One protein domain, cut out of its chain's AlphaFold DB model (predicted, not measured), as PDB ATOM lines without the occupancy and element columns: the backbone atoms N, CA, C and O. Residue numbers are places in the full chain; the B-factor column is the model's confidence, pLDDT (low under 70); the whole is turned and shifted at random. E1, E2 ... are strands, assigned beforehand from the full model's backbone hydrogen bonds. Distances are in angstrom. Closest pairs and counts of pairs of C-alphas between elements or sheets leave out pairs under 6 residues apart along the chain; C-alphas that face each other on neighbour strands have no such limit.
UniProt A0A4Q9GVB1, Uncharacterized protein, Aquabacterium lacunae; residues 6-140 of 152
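AT A GLANCE: This is residues 6 to 140 of the 152 residues of an uncharacterized protein of Aquabacterium lacunae (UniProt A0A4Q9GVB1). A large, strongly twisted sheet of nine strands, E1 to E9, forks at the sharply bent strand E6, and a small sheet, E10 to E12, lies over part of one face near E6, E7 and E8, making an uneven sandwich only partly face to face. After E12 the last stretch returns to the large sheet, residues 139 to 140 pairing antiparallel with residues 100 to 101 of E9. The printed part has 135 residues with twelve named strands, E1 to E12 in order, and no named helix: all strand. The large sheet is mixed, with E1 and E3 parallel; the small one is antiparallel, E10 - E11 - E12. The whole is compact, with a radius of gyration of the C-alphas of 13.6 A, and rounded, spanning 38 by 32 by 27 A.

HOW THE PARTS SIT: Begin at E1, residues 6 to 8, which is parallel to E3, residues 23 to 26, with N 7 and O 24 2.9 A apart. E2, residues 15 to 17, instead is antiparallel to E6, residues 61 to 69, with N 16 and O 67 at 2.9 A. From E3 a meander, each strand the antiparallel neighbour of the one before, runs through E4, residues 33 to 40, E5, residues 48 to 53, E6, E7, residues 75 to 81, E8, residues 90 to 95, and E9, residues 100 to 103. Look along it for N 25 and O 34 at 2.8 A, N 37 and O 50 at 2.8 A, N 49 and O 62 at 2.9 A, N 68 and O 77 at 2.9 A, N 80 and O 90 at 2.7 A, and N 102 and O 93 at 2.8 A. E6 bends by 103 degrees at residue 64; E5 and E2 are on one side of it, beside residues 61 to 63 and 65 to 68, and E7 is on the other side. A second meander holds E10, residues 108 to 114, E11, residues 117 to 122, and E12, residues 127 to 131, with N 112 and O 119 at 2.9 A and N 118 and O 130 at 2.8 A. Across the sandwich, the closest C-alphas of E8 and E10 are those of Gly 91 and Phe 108, 5.2 A apart.

IN THESE COORDINATES: Find C-alpha 6 at (-60.202, 24.732, -6.712), where E1 begins. E4 runs 21.8 A from C-alpha 33 at (-55.322, 32.596, -3.270), E7 18.1 A and E10 16.2 A. E12 ends at C-alpha 131, (-62.803, 49.544, 12.370).

THE WHOLE: The C-alphas of Pro 43 and Asp 115 are the two farthest apart, 39.4 A. The printed part has no cut and no long link. Mean pLDDT of the printed part is 83.9; residues 12 to 14, 44 to 45, 110 and 134 to 136 are under 70.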
ATOM      1  N   GLN A   6     -60.284  23.319  -6.363       90.44
ATOM      2  CA  GLN A   6     -60.202  24.732  -6.712       90.44
ATOM      3  C   GLN A   6     -61.583  25.380  -6.654       90.44
ATOM      4  O   GLN A   6     -62.542  24.869  -7.232       90.44
ATOM      5  N   LEU A   7     -61.680  26.506  -5.949       89.06
ATOM      6  CA  LEU A   7     -62.892  27.311  -5.826       89.06
ATOM      7  C   LEU A   7     -62.574  28.793  -6.048       89.06
ATOM      8  O   LEU A   7     -61.455  29.254  -5.825       89.06
ATOM      9  N   ILE A   8     -63.595  29.552  -6.434       84.69
ATOM     10  CA  ILE A   8     -63.562  31.015  -6.468       84.69
ATOM     11  C   ILE A   8     -64.552  31.505  -5.415       84.69
ATOM     12  O   ILE A   8     -65.700  31.051  -5.391       84.69
ATOM     13  N   ALA A   9     -64.107  32.386  -4.519       82.38
ATOM     14  CA  ALA A   9     -64.989  32.949  -3.505       82.38
ATOM     15  C   ALA A   9     -66.071  33.849  -4.144       82.38
ATOM     16  O   ALA A   9     -65.821  34.502  -5.160       82.38
ATOM     17  N   PRO A  10     -67.288  33.880  -3.576       78.44
ATOM     18  CA  PRO A  10     -68.402  34.626  -4.147       78.44
ATOM     19  C   PRO A  10     -68.167  36.144  -4.102       78.44
ATOM     20  O   PRO A  10     -67.650  36.683  -3.124       78.44
ATOM     21  N   ILE A  11     -68.587  36.842  -5.162       73.19
ATOM     22  CA  ILE A  11     -68.457  38.307  -5.302       73.19
ATOM     23  C   ILE A  11     -69.529  39.054  -4.486       73.19
ATOM     24  O   ILE A  11     -69.326  40.197  -4.086       73.19
ATOM     25  N   ASP A  12     -70.667  38.414  -4.221       69.56
ATOM     26  CA  ASP A  12     -71.892  39.017  -3.671       69.56
ATOM     27  C   ASP A  12     -71.980  39.004  -2.134       69.56
ATOM     28  O   ASP A  12     -73.047  39.219  -1.561       69.56
ATOM     29  N   HIS A  13     -70.856  38.759  -1.456       67.12
ATOM     30  CA  HIS A  13     -70.745  38.678   0.007       67.12
ATOM     31  C   HIS A  13     -71.455  37.455   0.609       67.12
ATOM     32  O   HIS A  13     -71.577  37.350   1.837       67.12
ATOM     33  N   SER A  14     -71.940  36.532  -0.229       69.44
ATOM     34  CA  SER A  14     -72.529  35.296   0.260       69.44
ATOM     35  C   SER A  14     -71.476  34.431   0.950       69.44
ATOM     36  O   SER A  14     -70.267  34.533   0.731       69.44
ATOM     37  N   LYS A  15     -71.950  33.579   1.854       83.56
ATOM     38  CA  LYS A  15     -71.093  32.590   2.495       83.56
ATOM     39  C   LYS A  15     -70.602  31.569   1.471       83.56
ATOM     40  O   LYS A  15     -71.397  31.011   0.712       83.56
ATOM     41  N   LEU A  16     -69.312  31.256   1.510       87.38
ATOM     42  CA  LEU A  16     -68.767  30.100   0.817       87.38
ATOM     43  C   LEU A  16     -68.873  28.890   1.748       87.38
ATOM     44  O   LEU A  16     -68.238  28.860   2.802       87.38
ATOM     45  N   ASN A  17     -69.686  27.905   1.357       87.81
ATOM     46  CA  ASN A  17     -69.795  26.647   2.091       87.81
ATOM     47  C   ASN A  17     -68.774  25.651   1.533       87.81
ATOM     48  O   ASN A  17     -68.794  25.343   0.339       87.81
ATOM     49  N   ILE A  18     -67.913  25.128   2.396       89.12
ATOM     50  CA  ILE A  18     -66.904  24.118   2.066       89.12
ATOM     51  C   ILE A  18     -67.242  22.784   2.742       89.12
ATOM     52  O   ILE A  18     -68.163  22.690   3.545       89.12
ATOM     53  N   ARG A  19     -66.557  21.704   2.377       87.94
ATOM     54  CA  ARG A  19     -66.693  20.388   3.027       87.94
ATOM     55  C   ARG A  19     -65.365  19.994   3.666       87.94
ATOM     56  O   ARG A  19     -64.398  20.745   3.612       87.94
ATOM     57  N   CYS A  20     -65.300  18.807   4.258       90.12
ATOM     58  CA  CYS A  20     -64.083  18.285   4.874       90.12
ATOM     59  C   CYS A  20     -63.113  17.787   3.792       90.12
ATOM     60  O   CYS A  20     -63.016  16.597   3.504       90.12
ATOM     61  N   ALA A  21     -62.447  18.733   3.132       91.00
ATOM     62  CA  ALA A  21     -61.462  18.501   2.084       91.00
ATOM     63  C   ALA A  21     -60.445  19.649   2.041       91.00
ATOM     64  O   ALA A  21     -60.603  20.663   2.725       91.00
ATOM     65  N   SER A  22     -59.374  19.472   1.268       93.31
ATOM     66  CA  SER A  22     -58.420  20.558   1.030       93.31
ATOM     67  C   SER A  22     -58.862  21.404  -0.160       93.31
ATOM     68  O   SER A  22     -59.281  20.852  -1.180       93.31
ATOM     69  N   TYR A  23     -58.737  22.722  -0.040       93.06
ATOM     70  CA  TYR A  23     -59.170  23.680  -1.054       93.06
ATOM     71  C   TYR A  23     -58.076  24.677  -1.392       93.06
ATOM     72  O   TYR A  23     -57.308  25.087  -0.528       93.06
ATOM     73  N   GLU A  24     -58.072  25.116  -2.640       93.31
ATOM     74  CA  GLU A  24     -57.412  26.339  -3.068       93.31
ATOM     75  C   GLU A  24     -58.512  27.314  -3.484       93.31
ATOM     76  O   GLU A  24     -59.296  27.031  -4.389       93.31
ATOM     77  N   ILE A  25     -58.623  28.431  -2.770       91.75
ATOM     78  CA  ILE A  25     -59.710  29.393  -2.941       91.75
ATOM     79  C   ILE A  25     -59.109  30.694  -3.442       91.75
ATOM     80  O   ILE A  25     -58.364  31.360  -2.722       91.75
ATOM     81  N   SER A  26     -59.443  31.053  -4.676       89.38
ATOM     82  CA  SER A  26     -59.065  32.341  -5.252       89.38
ATOM     83  C   SER A  26     -60.012  33.428  -4.757       89.38
ATOM     84  O   SER A  26     -61.238  33.258  -4.781       89.38
ATOM     85  N   SER A  27     -59.446  34.553  -4.325       84.06
ATOM     86  CA  SER A  27     -60.234  35.744  -4.036       84.06
ATOM     87  C   SER A  27     -60.833  36.311  -5.329       84.06
ATOM     88  O   SER A  27     -60.135  36.379  -6.341       84.06
ATOM     89  N   PRO A  28     -62.106  36.741  -5.333       73.38
ATOM     90  CA  PRO A  28     -62.767  37.207  -6.550       73.38
ATOM     91  C   PRO A  28     -62.182  38.509  -7.110       73.38
ATOM     92  O   PRO A  28     -62.138  38.692  -8.320       73.38
ATOM     93  N   ASN A  29     -61.755  39.413  -6.223       82.00
ATOM     94  CA  ASN A  29     -61.390  40.795  -6.560       82.00
ATOM     95  C   ASN A  29     -59.979  41.177  -6.088       82.00
ATOM     96  O   ASN A  29     -59.588  42.340  -6.167       82.00
ATOM     97  N   TRP A  30     -59.217  40.214  -5.572       78.81
ATOM     98  CA  TRP A  30     -57.868  40.433  -5.068       78.81
ATOM     99  C   TRP A  30     -56.939  39.346  -5.618       78.81
ATOM    100  O   TRP A  30     -57.347  38.188  -5.664       78.81
ATOM    101  N   PRO A  31     -55.700  39.662  -6.031       82.56
ATOM    102  CA  PRO A  31     -54.801  38.697  -6.664       82.56
ATOM    103  C   PRO A  31     -54.116  37.784  -5.629       82.56
ATOM    104  O   PRO A  31     -52.897  37.641  -5.626       82.56
ATOM    105  N   VAL A  32     -54.891  37.195  -4.713       82.38
ATOM    106  CA  VAL A  32     -54.412  36.247  -3.698       82.38
ATOM    107  C   VAL A  32     -55.314  35.023  -3.682       82.38
ATOM    108  O   VAL A  32     -56.543  35.133  -3.677       82.38
ATOM    109  N   SER A  33     -54.677  33.860  -3.603       86.25
ATOM    110  CA  SER A  33     -55.322  32.596  -3.270       86.25
ATOM    111  C   SER A  33     -54.988  32.211  -1.837       86.25
ATOM    112  O   SER A  33     -53.878  32.447  -1.352       86.25
ATOM    113  N   VAL A  34     -55.946  31.583  -1.167       90.62
ATOM    114  CA  VAL A  34     -55.711  30.915   0.112       90.62
ATOM    115  C   VAL A  34     -55.802  29.414  -0.070       90.62
ATOM    116  O   VAL A  34     -56.611  28.915  -0.852       90.62
ATOM    117  N   TYR A  35     -54.990  28.685   0.678       92.06
ATOM    118  CA  TYR A  35     -55.052  27.237   0.727       92.06
ATOM    119  C   TYR A  35     -55.610  26.803   2.080       92.06
ATOM    120  O   TYR A  35     -55.079  27.160   3.128       92.06
ATOM    121  N   LEU A  36     -56.698  26.041   2.057       92.75
ATOM    122  CA  LEU A  36     -57.247  25.386   3.234       92.75
ATOM    123  C   LEU A  36     -56.819  23.932   3.214       92.75
ATOM    124  O   LEU A  36     -57.314  23.144   2.410       92.75
ATOM    125  N   HIS A  37     -55.908  23.573   4.107       92.00
ATOM    126  CA  HIS A  37     -55.505  22.193   4.301       92.00
ATOM    127  C   HIS A  37     -56.484  21.494   5.238       92.00
ATOM    128  O   HIS A  37     -56.687  21.943   6.365       92.00
ATOM    129  N   TYR A  38     -57.067  20.382   4.806       91.50
ATOM    130  CA  TYR A  38     -57.868  19.547   5.698       91.50
ATOM    131  C   TYR A  38     -56.994  18.847   6.734       91.50
ATOM    132  O   TYR A  38     -56.024  18.188   6.369       91.50
ATOM    133  N   VAL A  39     -57.364  18.963   8.012       90.62
ATOM    134  CA  VAL A  39     -56.646  18.317   9.115       90.62
ATOM    135  C   VAL A  39     -57.428  17.105   9.616       90.62
ATOM    136  O   VAL A  39     -56.907  15.992   9.590       90.62
ATOM    137  N   PHE A  40     -58.668  17.305  10.068       88.44
ATOM    138  CA  PHE A  40     -59.558  16.238  10.536       88.44
ATOM    139  C   PHE A  40     -61.011  16.726  10.636       88.44
ATOM    140  O   PHE A  40     -61.287  17.923  10.544       88.44
ATOM    141  N   GLU A  41     -61.931  15.792  10.850       87.75
ATOM    142  CA  GLU A  41     -63.345  16.045  11.121       87.75
ATOM    143  C   GLU A  41     -63.587  15.926  12.636       87.75
ATOM    144  O   GLU A  41     -63.518  14.819  13.183       87.75
ATOM    145  N   PRO A  42     -63.779  17.038  13.367       77.19
ATOM    146  CA  PRO A  42     -64.245  16.989  14.748       77.19
ATOM    147  C   PRO A  42     -65.646  16.357  14.879       77.19
ATOM    148  O   PRO A  42     -66.391  16.259  13.902       77.19
ATOM    149  N   PRO A  43     -66.051  15.945  16.097       72.06
ATOM    150  CA  PRO A  43     -67.396  15.431  16.339       72.06
ATOM    151  C   PRO A  43     -68.487  16.375  15.811       72.06
ATOM    152  O   PRO A  43     -68.343  17.594  15.877       72.06
ATOM    153  N   HIS A  44     -69.605  15.794  15.364       69.12
ATOM    154  CA  HIS A  44     -70.791  16.492  14.837       69.12
ATOM    155  C   HIS A  44     -70.685  17.064  13.410       69.12
ATOM    156  O   HIS A  44     -71.515  17.890  13.036       69.12
ATOM    157  N   GLY A  45     -69.756  16.574  12.584       68.56
ATOM    158  CA  GLY A  45     -69.759  16.849  11.138       68.56
ATOM    159  C   GLY A  45     -69.213  18.223  10.746       68.56
ATOM    160  O   GLY A  45     -69.518  18.724   9.663       68.56
ATOM    161  N   ASP A  46     -68.427  18.837  11.629       82.00
ATOM    162  CA  ASP A  46     -67.643  20.031  11.325       82.00
ATOM    163  C   ASP A  46     -66.273  19.647  10.769       82.00
ATOM    164  O   ASP A  46     -65.778  18.553  11.011       82.00
ATOM    165  N   CYS A  47     -65.613  20.574  10.079       87.25
ATOM    166  CA  CYS A  47     -64.278  20.355   9.530       87.25
ATOM    167  C   CYS A  47     -63.254  21.224  10.260       87.25
ATOM    168  O   CYS A  47     -63.507  22.396  10.522       87.25
ATOM    169  N   CYS A  48     -62.089  20.669  10.576       90.25
ATOM    170  CA  CYS A  48     -60.957  21.427  11.092       90.25
ATOM    171  C   CYS A  48     -59.895  21.546   9.996       90.25
ATOM    172  O   CYS A  48     -59.435  20.542   9.435       90.25
ATOM    173  N   GLN A  49     -59.540  22.783   9.653       92.31
ATOM    174  CA  GLN A  49     -58.667  23.105   8.531       92.31
ATOM    175  C   GLN A  49     -57.590  24.109   8.931       92.31
ATOM    176  O   GLN A  49     -57.795  24.981   9.770       92.31
ATOM    177  N   GLN A  50     -56.431  24.016   8.293       92.44
ATOM    178  CA  GLN A  50     -55.354  24.982   8.445       92.44
ATOM    179  C   GLN A  50     -55.376  25.952   7.263       92.44
ATOM    180  O   GLN A  50     -55.353  25.519   6.111       92.44
ATOM    181  N   LEU A  51     -55.426  27.255   7.543       92.56
ATOM    182  CA  LEU A  51     -55.412  28.292   6.513       92.56
ATOM    183  C   LEU A  51     -53.981  28.712   6.200       92.56
ATOM    184  O   LEU A  51     -53.218  29.074   7.092       92.56
ATOM    185  N   LEU A  52     -53.647  28.710   4.917       90.56
ATOM    186  CA  LEU A  52     -52.425  29.264   4.368       90.56
ATOM    187  C   LEU A  52     -52.797  30.447   3.472       90.56
ATOM    188  O   LEU A  52     -53.568  30.293   2.528       90.56
ATOM    189  N   ALA A  53     -52.231  31.615   3.747       85.12
ATOM    190  CA  ALA A  53     -52.378  32.821   2.940       85.12
ATOM    191  C   ALA A  53     -50.986  33.398   2.672       85.12
ATOM    192  O   ALA A  53     -50.177  33.496   3.591       85.12
ATOM    193  N   ASN A  54     -50.675  33.738   1.417       81.12
ATOM    194  CA  ASN A  54     -49.353  34.253   1.020       81.12
ATOM    195  C   ASN A  54     -48.173  33.392   1.514       81.12
ATOM    196  O   ASN A  54     -47.181  33.912   2.022       81.12
ATOM    197  N   HIS A  55     -48.293  32.065   1.404       80.56
ATOM    198  CA  HIS A  55     -47.313  31.089   1.913       80.56
ATOM    199  C   HIS A  55     -47.083  31.113   3.434       80.56
ATOM    200  O   HIS A  55     -46.146  30.486   3.925       80.56
ATOM    201  N   GLN A  56     -47.940  31.795   4.189       85.50
ATOM    202  CA  GLN A  56     -47.892  31.835   5.642       85.50
ATOM    203  C   GLN A  56     -49.090  31.095   6.222       85.50
ATOM    204  O   GLN A  56     -50.220  31.233   5.757       85.50
ATOM    205  N   ILE A  57     -48.830  30.290   7.241       89.56
ATOM    206  CA  ILE A  57     -49.855  29.536   7.950       89.56
ATOM    207  C   ILE A  57     -50.476  30.456   9.001       89.56
ATOM    208  O   ILE A  57     -49.769  30.951   9.874       89.56
ATOM    209  N   LEU A  58     -51.793  30.644   8.959       90.88
ATOM    210  CA  LEU A  58     -52.536  31.297  10.034       90.88
ATOM    211  C   LEU A  58     -52.358  30.499  11.343       90.88
ATOM    212  O   LEU A  58     -52.600  29.289  11.335       90.88
ATOM    213  N   PRO A  59     -51.993  31.137  12.471       89.25
ATOM    214  CA  PRO A  59     -51.990  30.468  13.765       89.25
ATOM    215  C   PRO A  59     -53.369  29.909  14.126       89.25
ATOM    216  O   PRO A  59     -54.382  30.590  13.963       89.25
ATOM    217  N   GLY A  60     -53.405  28.693  14.668       90.25
ATOM    218  CA  GLY A  60     -54.646  27.992  14.998       90.25
ATOM    219  C   GLY A  60     -55.287  27.303  13.791       90.25
ATOM    220  O   GLY A  60     -54.607  26.921  12.837       90.25
ATOM    221  N   TYR A  61     -56.602  27.111  13.858       91.44
ATOM    222  CA  TYR A  61     -57.359  26.312  12.900       91.44
ATOM    223  C   TYR A  61     -58.696  26.962  12.574       91.44
ATOM    224  O   TYR A  61     -59.387  27.462  13.459       91.44
ATOM    225  N   ILE A  62     -59.066  26.920  11.299       92.62
ATOM    226  CA  ILE A  62     -60.414  27.232  10.836       92.62
ATOM    227  C   ILE A  62     -61.315  26.063  11.212       92.62
ATOM    228  O   ILE A  62     -60.987  24.907  10.936       92.62
ATOM    229  N   TRP A  63     -62.434  26.369  11.857       90.25
ATOM    230  CA  TRP A  63     -63.393  25.380  12.321       90.25
ATOM    231  C   TRP A  63     -64.723  25.543  11.596       90.25
ATOM    232  O   TRP A  63     -65.288  26.629  11.557       90.25
ATOM    233  N   GLY A  64     -65.276  24.444  11.101       86.94
ATOM    234  CA  GLY A  64     -66.573  24.401  10.443       86.94
ATOM    235  C   GLY A  64     -66.445  24.458   8.927       86.94
ATOM    236  O   GLY A  64     -65.457  24.020   8.344       86.94
ATOM    237  N   ASN A  65     -67.502  24.936   8.286       86.50
ATOM    238  CA  ASN A  65     -67.682  24.843   6.842       86.50
ATOM    239  C   ASN A  65     -68.082  26.169   6.187       86.50
ATOM    240  O   ASN A  65     -68.400  26.178   5.001       86.50
ATOM    241  N   GLU A  66     -68.082  27.275   6.928       88.94
ATOM    242  CA  GLU A  66     -68.498  28.580   6.426       88.94
ATOM    243  C   GLU A  66     -67.321  29.551   6.406       88.94
ATOM    244  O   GLU A  66     -66.702  29.828   7.434       88.94
ATOM    245  N   LEU A  67     -67.055  30.106   5.227       90.12
ATOM    246  CA  LEU A  67     -66.140  31.222   5.040       90.12
ATOM    247  C   LEU A  67     -66.923  32.434   4.546       90.12
ATOM    248  O   LEU A  67     -67.828  32.309   3.717       90.12
ATOM    249  N   TYR A  68     -66.533  33.617   5.001       88.06
ATOM    250  CA  TYR A  68     -67.133  34.878   4.586       88.06
ATOM    251  C   TYR A  68     -66.057  35.787   4.010       88.06
ATOM    252  O   TYR A  68     -65.046  36.047   4.661       88.06
ATOM    253  N   TRP A  69     -66.285  36.299   2.804       87.38
ATOM    254  CA  TRP A  69     -65.334  37.160   2.106       87.38
ATOM    255  C   TRP A  69     -65.828  38.602   2.049       87.38
ATOM    256  O   TRP A  69     -67.022  38.853   1.886       87.38
ATOM    257  N   ALA A  70     -64.916  39.563   2.197       83.31
ATOM    258  CA  ALA A  70     -65.250  40.969   2.013       83.31
ATOM    259  C   ALA A  70     -65.389  41.283   0.513       83.31
ATOM    260  O   ALA A  70     -64.654  40.708  -0.292       83.31
ATOM    261  N   PRO A  71     -66.228  42.262   0.126       78.69
ATOM    262  CA  PRO A  71     -66.448  42.623  -1.280       78.69
ATOM    263  C   PRO A  71     -65.155  42.968  -2.031       78.69
ATOM    264  O   PRO A  71     -64.977  42.639  -3.201       78.69
ATOM    265  N   CYS A  72     -64.214  43.612  -1.337       82.44
ATOM    266  CA  CYS A  72     -62.918  43.994  -1.886       82.44
ATOM    267  C   CYS A  72     -61.971  42.811  -2.136       82.44
ATOM    268  O   CYS A  72     -60.874  43.014  -2.642       82.44
ATOM    269  N   GLY A  73     -62.328  41.590  -1.729       83.88
ATOM    270  CA  GLY A  73     -61.469  40.423  -1.885       83.88
ATOM    271  C   GLY A  73     -60.294  40.342  -0.896       83.88
ATOM    272  O   GLY A  73     -59.621  39.316  -0.847       83.88
ATOM    273  N   ARG A  74     -60.034  41.387  -0.102       87.50
ATOM    274  CA  ARG A  74     -58.866  41.465   0.794       87.50
ATOM    275  C   ARG A  74     -59.061  40.756   2.132       87.50
ATOM    276  O   ARG A  74     -58.090  40.257   2.692       87.50
ATOM    277  N   TYR A  75     -60.284  40.734   2.658       87.62
ATOM    278  CA  TYR A  75     -60.550  40.207   3.996       87.62
ATOM    279  C   TYR A  75     -61.366  38.921   3.952       87.62
ATOM    280  O   TYR A  75     -62.346  38.829   3.211       87.62
ATOM    281  N   LEU A  76     -60.989  37.973   4.804       89.62
ATOM    282  CA  LEU A  76     -61.651  36.686   5.004       89.62
ATOM    283  C   LEU A  76     -61.999  36.541   6.488       89.62
ATOM    284  O   LEU A  76     -61.137  36.758   7.333       89.62
ATOM    285  N   SER A  77     -63.223  36.138   6.816       90.00
ATOM    286  CA  SER A  77     -63.558  35.669   8.163       90.00
ATOM    287  C   SER A  77     -64.107  34.256   8.162       90.00
ATOM    288  O   SER A  77     -64.680  33.782   7.179       90.00
ATOM    289  N   ALA A  78     -63.896  33.588   9.287       91.38
ATOM    290  CA  ALA A  78     -64.381  32.248   9.546       91.38
ATOM    291  C   ALA A  78     -64.440  31.999  11.056       91.38
ATOM    292  O   ALA A  78     -63.877  32.760  11.856       91.38
ATOM    293  N   ASP A  79     -65.090  30.904  11.429       90.38
ATOM    294  CA  ASP A  79     -64.970  30.353  12.772       90.38
ATOM    295  C   ASP A  79     -63.557  29.757  12.945       90.38
ATOM    296  O   ASP A  79     -62.971  29.184  12.024       90.38
ATOM    297  N   TRP A  80     -62.972  29.952  14.122       91.69
ATOM    298  CA  TRP A  80     -61.558  29.721  14.403       91.69
ATOM    299  C   TRP A  80     -61.337  29.248  15.837       91.69
ATOM    300  O   TRP A  80     -62.060  29.634  16.755       91.69
ATOM    301  N   THR A  81     -60.295  28.451  16.039       89.06
ATOM    302  CA  THR A  81     -59.776  28.087  17.357       89.06
ATOM    303  C   THR A  81     -58.258  28.228  17.377       89.06
ATOM    304  O   THR A  81     -57.580  27.942  16.389       89.06
ATOM    305  N   GLY A  82     -57.703  28.634  18.518       85.94
ATOM    306  CA  GLY A  82     -56.253  28.656  18.717       85.94
ATOM    307  C   GLY A  82     -55.634  27.260  18.838       85.94
ATOM    308  O   GLY A  82     -54.443  27.103  18.587       85.94
ATOM    309  N   ASP A  83     -56.437  26.253  19.189       82.88
ATOM    310  CA  ASP A  83     -56.006  24.872  19.403       82.88
ATOM    311  C   ASP A  83     -57.021  23.905  18.782       82.88
ATOM    312  O   ASP A  83     -58.226  24.024  19.015       82.88
ATOM    313  N   LYS A  84     -56.537  22.935  18.001       75.81
ATOM    314  CA  LYS A  84     -57.363  21.907  17.353       75.81
ATOM    315  C   LYS A  84     -58.158  21.057  18.346       75.81
ATOM    316  O   LYS A  84     -59.213  20.552  17.977       75.81
ATOM    317  N   ASP A  85     -57.662  20.905  19.572       78.75
ATOM    318  CA  ASP A  85     -58.294  20.083  20.606       78.75
ATOM    319  C   ASP A  85     -59.243  20.921  21.493       78.75
ATOM    320  O   ASP A  85     -59.943  20.386  22.355       78.75
ATOM    321  N   SER A  86     -59.307  22.241  21.271       80.00
ATOM    322  CA  SER A  86     -60.187  23.157  21.998       80.00
ATOM    323  C   SER A  86     -61.569  23.258  21.354       80.00
ATOM    324  O   SER A  86     -61.708  23.444  20.146       80.00
ATOM    325  N   LEU A  87     -62.602  23.221  22.198       76.44
ATOM    326  CA  LEU A  87     -63.987  23.510  21.814       76.44
ATOM    327  C   LEU A  87     -64.335  25.009  21.908       76.44
ATOM    328  O   LEU A  87     -65.469  25.387  21.607       76.44
ATOM    329  N   ASP A  88     -63.392  25.866  22.324       82.94
ATOM    330  CA  ASP A  88     -63.574  27.324  22.363       82.94
ATOM    331  C   ASP A  88     -63.500  27.913  20.949       82.94
ATOM    332  O   ASP A  88     -62.431  28.283  20.456       82.94
ATOM    333  N   ARG A  89     -64.657  27.970  20.283       84.94
ATOM    334  CA  ARG A  89     -64.795  28.552  18.946       84.94
ATOM    335  C   ARG A  89     -64.956  30.064  19.032       84.94
ATOM    336  O   ARG A  89     -65.823  30.584  19.737       84.94
ATOM    337  N   ARG A  90     -64.138  30.760  18.255       88.25
ATOM    338  CA  ARG A  90     -64.116  32.214  18.110       88.25
ATOM    339  C   ARG A  90     -64.255  32.584  16.640       88.25
ATOM    340  O   ARG A  90     -64.272  31.726  15.769       88.25
ATOM    341  N   GLY A  91     -64.337  33.877  16.357       89.12
ATOM    342  CA  GLY A  91     -64.222  34.391  14.997       89.12
ATOM    343  C   GLY A  91     -62.799  34.862  14.734       89.12
ATOM    344  O   GLY A  91     -62.176  35.457  15.615       89.12
ATOM    345  N   VAL A  92     -62.315  34.658  13.517       90.69
ATOM    346  CA  VAL A  92     -61.094  35.300  13.024       90.69
ATOM    347  C   VAL A  92     -61.427  36.188  11.836       90.69
ATOM    348  O   VAL A  92     -62.273  35.840  11.017       90.69
ATOM    349  N   LEU A  93     -60.751  37.329  11.738       90.06
ATOM    350  CA  LEU A  93     -60.685  38.135  10.525       90.06
ATOM    351  C   LEU A  93     -59.242  38.143  10.032       90.06
ATOM    352  O   LEU A  93     -58.338  38.485  10.786       90.06
ATOM    353  N   VAL A  94     -59.029  37.789   8.776       90.56
ATOM    354  CA  VAL A  94     -57.718  37.718   8.135       90.56
ATOM    355  C   VAL A  94     -57.627  38.822   7.091       90.56
ATOM    356  O   VAL A  94     -58.511  38.950   6.245       90.56
ATOM    357  N   ASP A  95     -56.559  39.610   7.154       89.44
ATOM    358  CA  ASP A  95     -56.144  40.530   6.100       89.44
ATOM    359  C   ASP A  95     -55.143  39.811   5.193       89.44
ATOM    360  O   ASP A  95     -54.000  39.550   5.578       89.44
ATOM    361  N   LEU A  96     -55.591  39.484   3.982       87.12
ATOM    362  CA  LEU A  96     -54.810  38.746   2.996       87.12
ATOM    363  C   LEU A  96     -53.772  39.611   2.283       87.12
ATOM    364  O   LEU A  96     -52.918  39.061   1.602       87.12
ATOM    365  N   ALA A  97     -53.836  40.940   2.383       85.56
ATOM    366  CA  ALA A  97     -52.813  41.798   1.791       85.56
ATOM    367  C   ALA A  97     -51.574  41.872   2.690       85.56
ATOM    368  O   ALA A  97     -50.454  41.727   2.216       85.56
ATOM    369  N   GLU A  98     -51.794  42.049   3.993       86.12
ATOM    370  CA  GLU A  98     -50.717  42.275   4.969       86.12
ATOM    371  C   GLU A  98     -50.298  41.001   5.710       86.12
ATOM    372  O   GLU A  98     -49.412  41.042   6.561       86.12
ATOM    373  N   SER A  99     -50.966  39.876   5.438       86.75
ATOM    374  CA  SER A  99     -50.816  38.629   6.191       86.75
ATOM    375  C   SER A  99     -50.936  38.858   7.703       86.75
ATOM    376  O   SER A  99     -50.085  38.457   8.503       86.75
ATOM    377  N   ASN A 100     -52.021  39.523   8.096       89.44
ATOM    378  CA  ASN A 100     -52.361  39.786   9.489       89.44
ATOM    379  C   ASN A 100     -53.701  39.139   9.835       89.44
ATOM    380  O   ASN A 100     -54.527  38.867   8.965       89.44
ATOM    381  N   TYR A 101     -53.943  38.924  11.123       90.50
ATOM    382  CA  TYR A 101     -55.226  38.439  11.610       90.50
ATOM    383  C   TYR A 101     -55.669  39.143  12.891       90.50
ATOM    384  O   TYR A 101     -54.859  39.668  13.658       90.50
ATOM    385  N   LEU A 102     -56.975  39.139  13.119       89.56
ATOM    386  CA  LEU A 102     -57.633  39.684  14.292       89.56
ATOM    387  C   LEU A 102     -58.508  38.593  14.921       89.56
ATOM    388  O   LEU A 102     -59.390  38.042  14.262       89.56
ATOM    389  N   ASP A 103     -58.268  38.298  16.200       88.62
ATOM    390  CA  ASP A 103     -59.167  37.471  17.014       88.62
ATOM    391  C   ASP A 103     -60.379  38.324  17.414       88.62
ATOM    392  O   ASP A 103     -60.245  39.352  18.082       88.62
ATOM    393  N   LEU A 104     -61.566  37.906  16.984       85.00
ATOM    394  CA  LEU A 104     -62.820  38.620  17.222       85.00
ATOM    395  C   LEU A 104     -63.475  38.238  18.559       85.00
ATOM    396  O   LEU A 104     -64.500  38.821  18.940       85.00
ATOM    397  N   GLY A 105     -62.929  37.234  19.256       82.31
ATOM    398  CA  GLY A 105     -63.384  36.690  20.539       82.31
ATOM    399  C   GLY A 105     -64.725  35.951  20.493       82.31
ATOM    400  O   GLY A 105     -65.028  35.164  21.380       82.31
ATOM    401  N   LYS A 106     -65.548  36.201  19.473       80.75
ATOM    402  CA  LYS A 106     -66.806  35.508  19.179       80.75
ATOM    403  C   LYS A 106     -66.928  35.328  17.675       80.75
ATOM    404  O   LYS A 106     -66.427  36.173  16.932       80.75
ATOM    405  N   ASN A 107     -67.627  34.277  17.258       75.25
ATOM    406  CA  ASN A 107     -67.943  34.026  15.853       75.25
ATOM    407  C   ASN A 107     -68.550  35.277  15.221       75.25
ATOM    408  O   ASN A 107     -69.356  35.971  15.849       75.25
ATOM    409  N   PHE A 108     -68.139  35.560  13.993       76.69
ATOM    410  CA  PHE A 108     -68.529  36.743  13.244       76.69
ATOM    411  C   PHE A 108     -68.936  36.289  11.850       76.69
ATOM    412  O   PHE A 108     -68.116  35.791  11.084       76.69
ATOM    413  N   ARG A 109     -70.227  36.404  11.559       73.62
ATOM    414  CA  ARG A 109     -70.858  35.939  10.326       73.62
ATOM    415  C   ARG A 109     -71.334  37.132   9.521       73.62
ATOM    416  O   ARG A 109     -71.742  38.128  10.107       73.62
ATOM    417  N   ALA A 110     -71.369  36.981   8.199       64.81
ATOM    418  CA  ALA A 110     -71.741  38.016   7.233       64.81
ATOM    419  C   ALA A 110     -70.812  39.240   7.279       64.81
ATOM    420  O   ALA A 110     -70.685  39.915   8.292       64.81
ATOM    421  N   MET A 111     -70.159  39.546   6.162       70.25
ATOM    422  CA  MET A 111     -69.213  40.654   6.095       70.25
ATOM    423  C   MET A 111     -69.674  41.695   5.089       70.25
ATOM    424  O   MET A 111     -69.670  41.456   3.886       70.25
ATOM    425  N   LYS A 112     -70.016  42.880   5.588       77.94
ATOM    426  CA  LYS A 112     -70.097  44.094   4.780       77.94
ATOM    427  C   LYS A 112     -68.923  44.987   5.148       77.94
ATOM    428  O   LYS A 112     -68.680  45.209   6.330       77.94
ATOM    429  N   LEU A 113     -68.203  45.496   4.158       76.94
ATOM    430  CA  LEU A 113     -67.140  46.469   4.374       76.94
ATOM    431  C   LEU A 113     -67.549  47.805   3.760       76.94
ATOM    432  O   LEU A 113     -67.717  47.886   2.548       76.94
ATOM    433  N   GLU A 114     -67.690  48.829   4.594       81.00
ATOM    434  CA  GLU A 114     -67.958  50.212   4.182       81.00
ATOM    435  C   GLU A 114     -67.064  51.145   4.992       81.00
ATOM    436  O   GLU A 114     -66.928  50.954   6.197       81.00
ATOM    437  N   ASP A 115     -66.421  52.117   4.339       81.00
ATOM    438  CA  ASP A 115     -65.586  53.142   4.985       81.00
ATOM    439  C   ASP A 115     -64.581  52.586   6.015       81.00
ATOM    440  O   ASP A 115     -64.399  53.127   7.105       81.00
ATOM    441  N   ASN A 116     -63.923  51.470   5.676       78.69
ATOM    442  CA  ASN A 116     -62.977  50.747   6.541       78.69
ATOM    443  C   ASN A 116     -63.578  50.193   7.844       78.69
ATOM    444  O   ASN A 116     -62.851  49.890   8.795       78.69
ATOM    445  N   VAL A 117     -64.896  50.024   7.885       84.00
ATOM    446  CA  VAL A 117     -65.627  49.380   8.972       84.00
ATOM    447  C   VAL A 117     -66.217  48.073   8.468       84.00
ATOM    448  O   VAL A 117     -67.094  48.043   7.602       84.00
ATOM    449  N   LEU A 118     -65.757  46.973   9.055       82.00
ATOM    450  CA  LEU A 118     -66.356  45.669   8.848       82.00
ATOM    451  C   LEU A 118     -67.606  45.543   9.717       82.00
ATOM    452  O   LEU A 118     -67.531  45.625  10.942       82.00
ATOM    453  N   THR A 119     -68.751  45.326   9.088       85.75
ATOM    454  CA  THR A 119     -70.022  45.070   9.755       85.75
ATOM    455  C   THR A 119     -70.425  43.621   9.545       85.75
ATOM    456  O   THR A 119     -70.424  43.135   8.416       85.75
ATOM    457  N   GLY A 120     -70.798  42.956  10.631       83.19
ATOM    458  CA  GLY A 120     -71.278  41.582  10.616       83.19
ATOM    459  C   GLY A 120     -72.140  41.273  11.820       83.19
ATOM    460  O   GLY A 120     -72.478  42.163  12.599       83.19
ATOM    461  N   VAL A 121     -72.525  40.016  11.958       83.19
ATOM    462  CA  VAL A 121     -73.448  39.524  12.975       83.19
ATOM    463  C   VAL A 121     -72.733  38.466  13.801       83.19
ATOM    464  O   VAL A 121     -72.169  37.520  13.253       83.19
ATOM    465  N   ASP A 122     -72.724  38.621  15.121       81.56
ATOM    466  CA  ASP A 122     -72.157  37.596  15.991       81.56
ATOM    467  C   ASP A 122     -73.091  36.388  16.168       81.56
ATOM    468  O   ASP A 122     -74.246  36.385  15.738       81.56
ATOM    469  N   SER A 123     -72.602  35.341  16.832       70.88
ATOM    470  CA  SER A 123     -73.387  34.136  17.141       70.88
ATOM    471  C   SER A 123     -74.671  34.401  17.943       70.88
ATOM    472  O   SER A 123     -75.574  33.571  17.927       70.88
ATOM    473  N   GLY A 124     -74.778  35.547  18.622       76.06
ATOM    474  CA  GLY A 124     -75.977  35.980  19.340       76.06
ATOM    475  C   GLY A 124     -76.947  36.810  18.496       76.06
ATOM    476  O   GLY A 124     -77.899  37.357  19.051       76.06
ATOM    477  N   GLY A 125     -76.703  36.958  17.190       79.19
ATOM    478  CA  GLY A 125     -77.527  37.774  16.299       79.19
ATOM    479  C   GLY A 125     -77.277  39.280  16.425       79.19
ATOM    480  O   GLY A 125     -78.027  40.070  15.852       79.19
ATOM    481  N   LYS A 126     -76.251  39.713  17.172       83.75
ATOM    482  CA  LYS A 126     -75.964  41.139  17.363       83.75
ATOM    483  C   LYS A 126     -75.062  41.659  16.258       83.75
ATOM    484  O   LYS A 126     -74.033  41.062  15.949       83.75
ATOM    485  N   ILE A 127     -75.417  42.821  15.716       86.00
ATOM    486  CA  ILE A 127     -74.576  43.521  14.747       86.00
ATOM    487  C   ILE A 127     -73.315  44.026  15.455       86.00
ATOM    488  O   ILE A 127     -73.392  44.759  16.443       86.00
ATOM    489  N   LYS A 128     -72.154  43.664  14.919       83.12
ATOM    490  CA  LYS A 128     -70.843  44.165  15.322       83.12
ATOM    491  C   LYS A 128     -70.231  44.992  14.202       83.12
ATOM    492  O   LYS A 128     -70.351  44.647  13.031       83.12
ATOM    493  N   LYS A 129     -69.548  46.069  14.591       86.44
ATOM    494  CA  LYS A 129     -68.795  46.959  13.706       86.44
ATOM    495  C   LYS A 129     -67.343  46.998  14.163       86.44
ATOM    496  O   LYS A 129     -67.088  47.276  15.333       86.44
ATOM    497  N   ILE A 130     -66.416  46.707  13.261       80.81
ATOM    498  CA  ILE A 130     -64.985  46.607  13.542       80.81
ATOM    499  C   ILE A 130     -64.250  47.578  12.614       80.81
ATOM    500  O   ILE A 130     -64.199  47.338  11.406       80.81
ATOM    501  N   PRO A 131     -63.678  48.672  13.143       82.44
ATOM    502  CA  PRO A 131     -62.803  49.544  12.370       82.44
ATOM    503  C   PRO A 131     -61.493  48.814  12.049       82.44
ATOM    504  O   PRO A 131     -60.747  48.441  12.954       82.44
ATOM    505  N   ILE A 132     -61.201  48.618  10.766       77.62
ATOM    506  CA  ILE A 132     -60.073  47.790  10.322       77.62
ATOM    507  C   ILE A 132     -58.733  48.509  10.563       77.62
ATOM    508  O   ILE A 132     -57.794  47.893  11.051       77.62
ATOM    509  N   HIS A 133     -58.637  49.819  10.315       70.69
ATOM    510  CA  HIS A 133     -57.364  50.557  10.421       70.69
ATOM    511  C   HIS A 133     -57.071  51.183  11.793       70.69
ATOM    512  O   HIS A 133     -55.950  51.618  12.029       70.69
ATOM    513  N   ALA A 134     -58.042  51.229  12.709       60.78
ATOM    514  CA  ALA A 134     -57.842  51.799  14.051       60.78
ATOM    515  C   ALA A 134     -57.480  50.740  15.111       60.78
ATOM    516  O   ALA A 134     -57.293  51.052  16.286       60.78
ATOM    517  N   SER A 135     -57.429  49.471  14.710       61.00
ATOM    518  CA  SER A 135     -57.212  48.342  15.603       61.00
ATOM    519  C   SER A 135     -55.714  48.082  15.779       61.00
ATOM    520  O   SER A 135     -55.088  47.437  14.944       61.00
ATOM    521  N   ASN A 136     -55.141  48.467  16.922       61.94
ATOM    522  CA  ASN A 136     -53.816  47.980  17.350       61.94
ATOM    523  C   ASN A 136     -53.810  46.464  17.668       61.94
ATOM    524  O   ASN A 136     -52.815  45.937  18.155       61.94
ATOM    525  N   ALA A 137     -54.928  45.764  17.453       80.50
ATOM    526  CA  ALA A 137     -55.112  44.360  17.795       80.50
ATOM    527  C   ALA A 137     -54.781  43.391  16.644       80.50
ATOM    528  O   ALA A 137     -54.874  42.178  16.840       80.50
ATOM    529  N   TRP A 138     -54.386  43.900  15.468       86.06
ATOM    530  CA  TRP A 138     -53.870  43.055  14.390       86.06
ATOM    531  C   TRP A 138     -52.589  42.351  14.824       86.06
ATOM    532  O   TRP A 138     -51.659  42.967  15.343       86.06
ATOM    533  N   LYS A 139     -52.546  41.045  14.584       88.12
ATOM    534  CA  LYS A 139     -51.391  40.191  14.838       88.12
ATOM    535  C   LYS A 139     -50.826  39.731  13.505       88.12
ATOM    536  O   LYS A 139     -51.583  39.337  12.621       88.12
ATOM    537  N   SER A 140     -49.505  39.749  13.372       85.81
ATOM    538  CA  SER A 140     -48.854  39.246  12.164       85.81
ATOM    539  C   SER A 140     -48.852  37.727  12.134       85.81
ATOM    540  O   SER A 140     -48.452  37.085  13.110       85.81
TER     541      SER A 140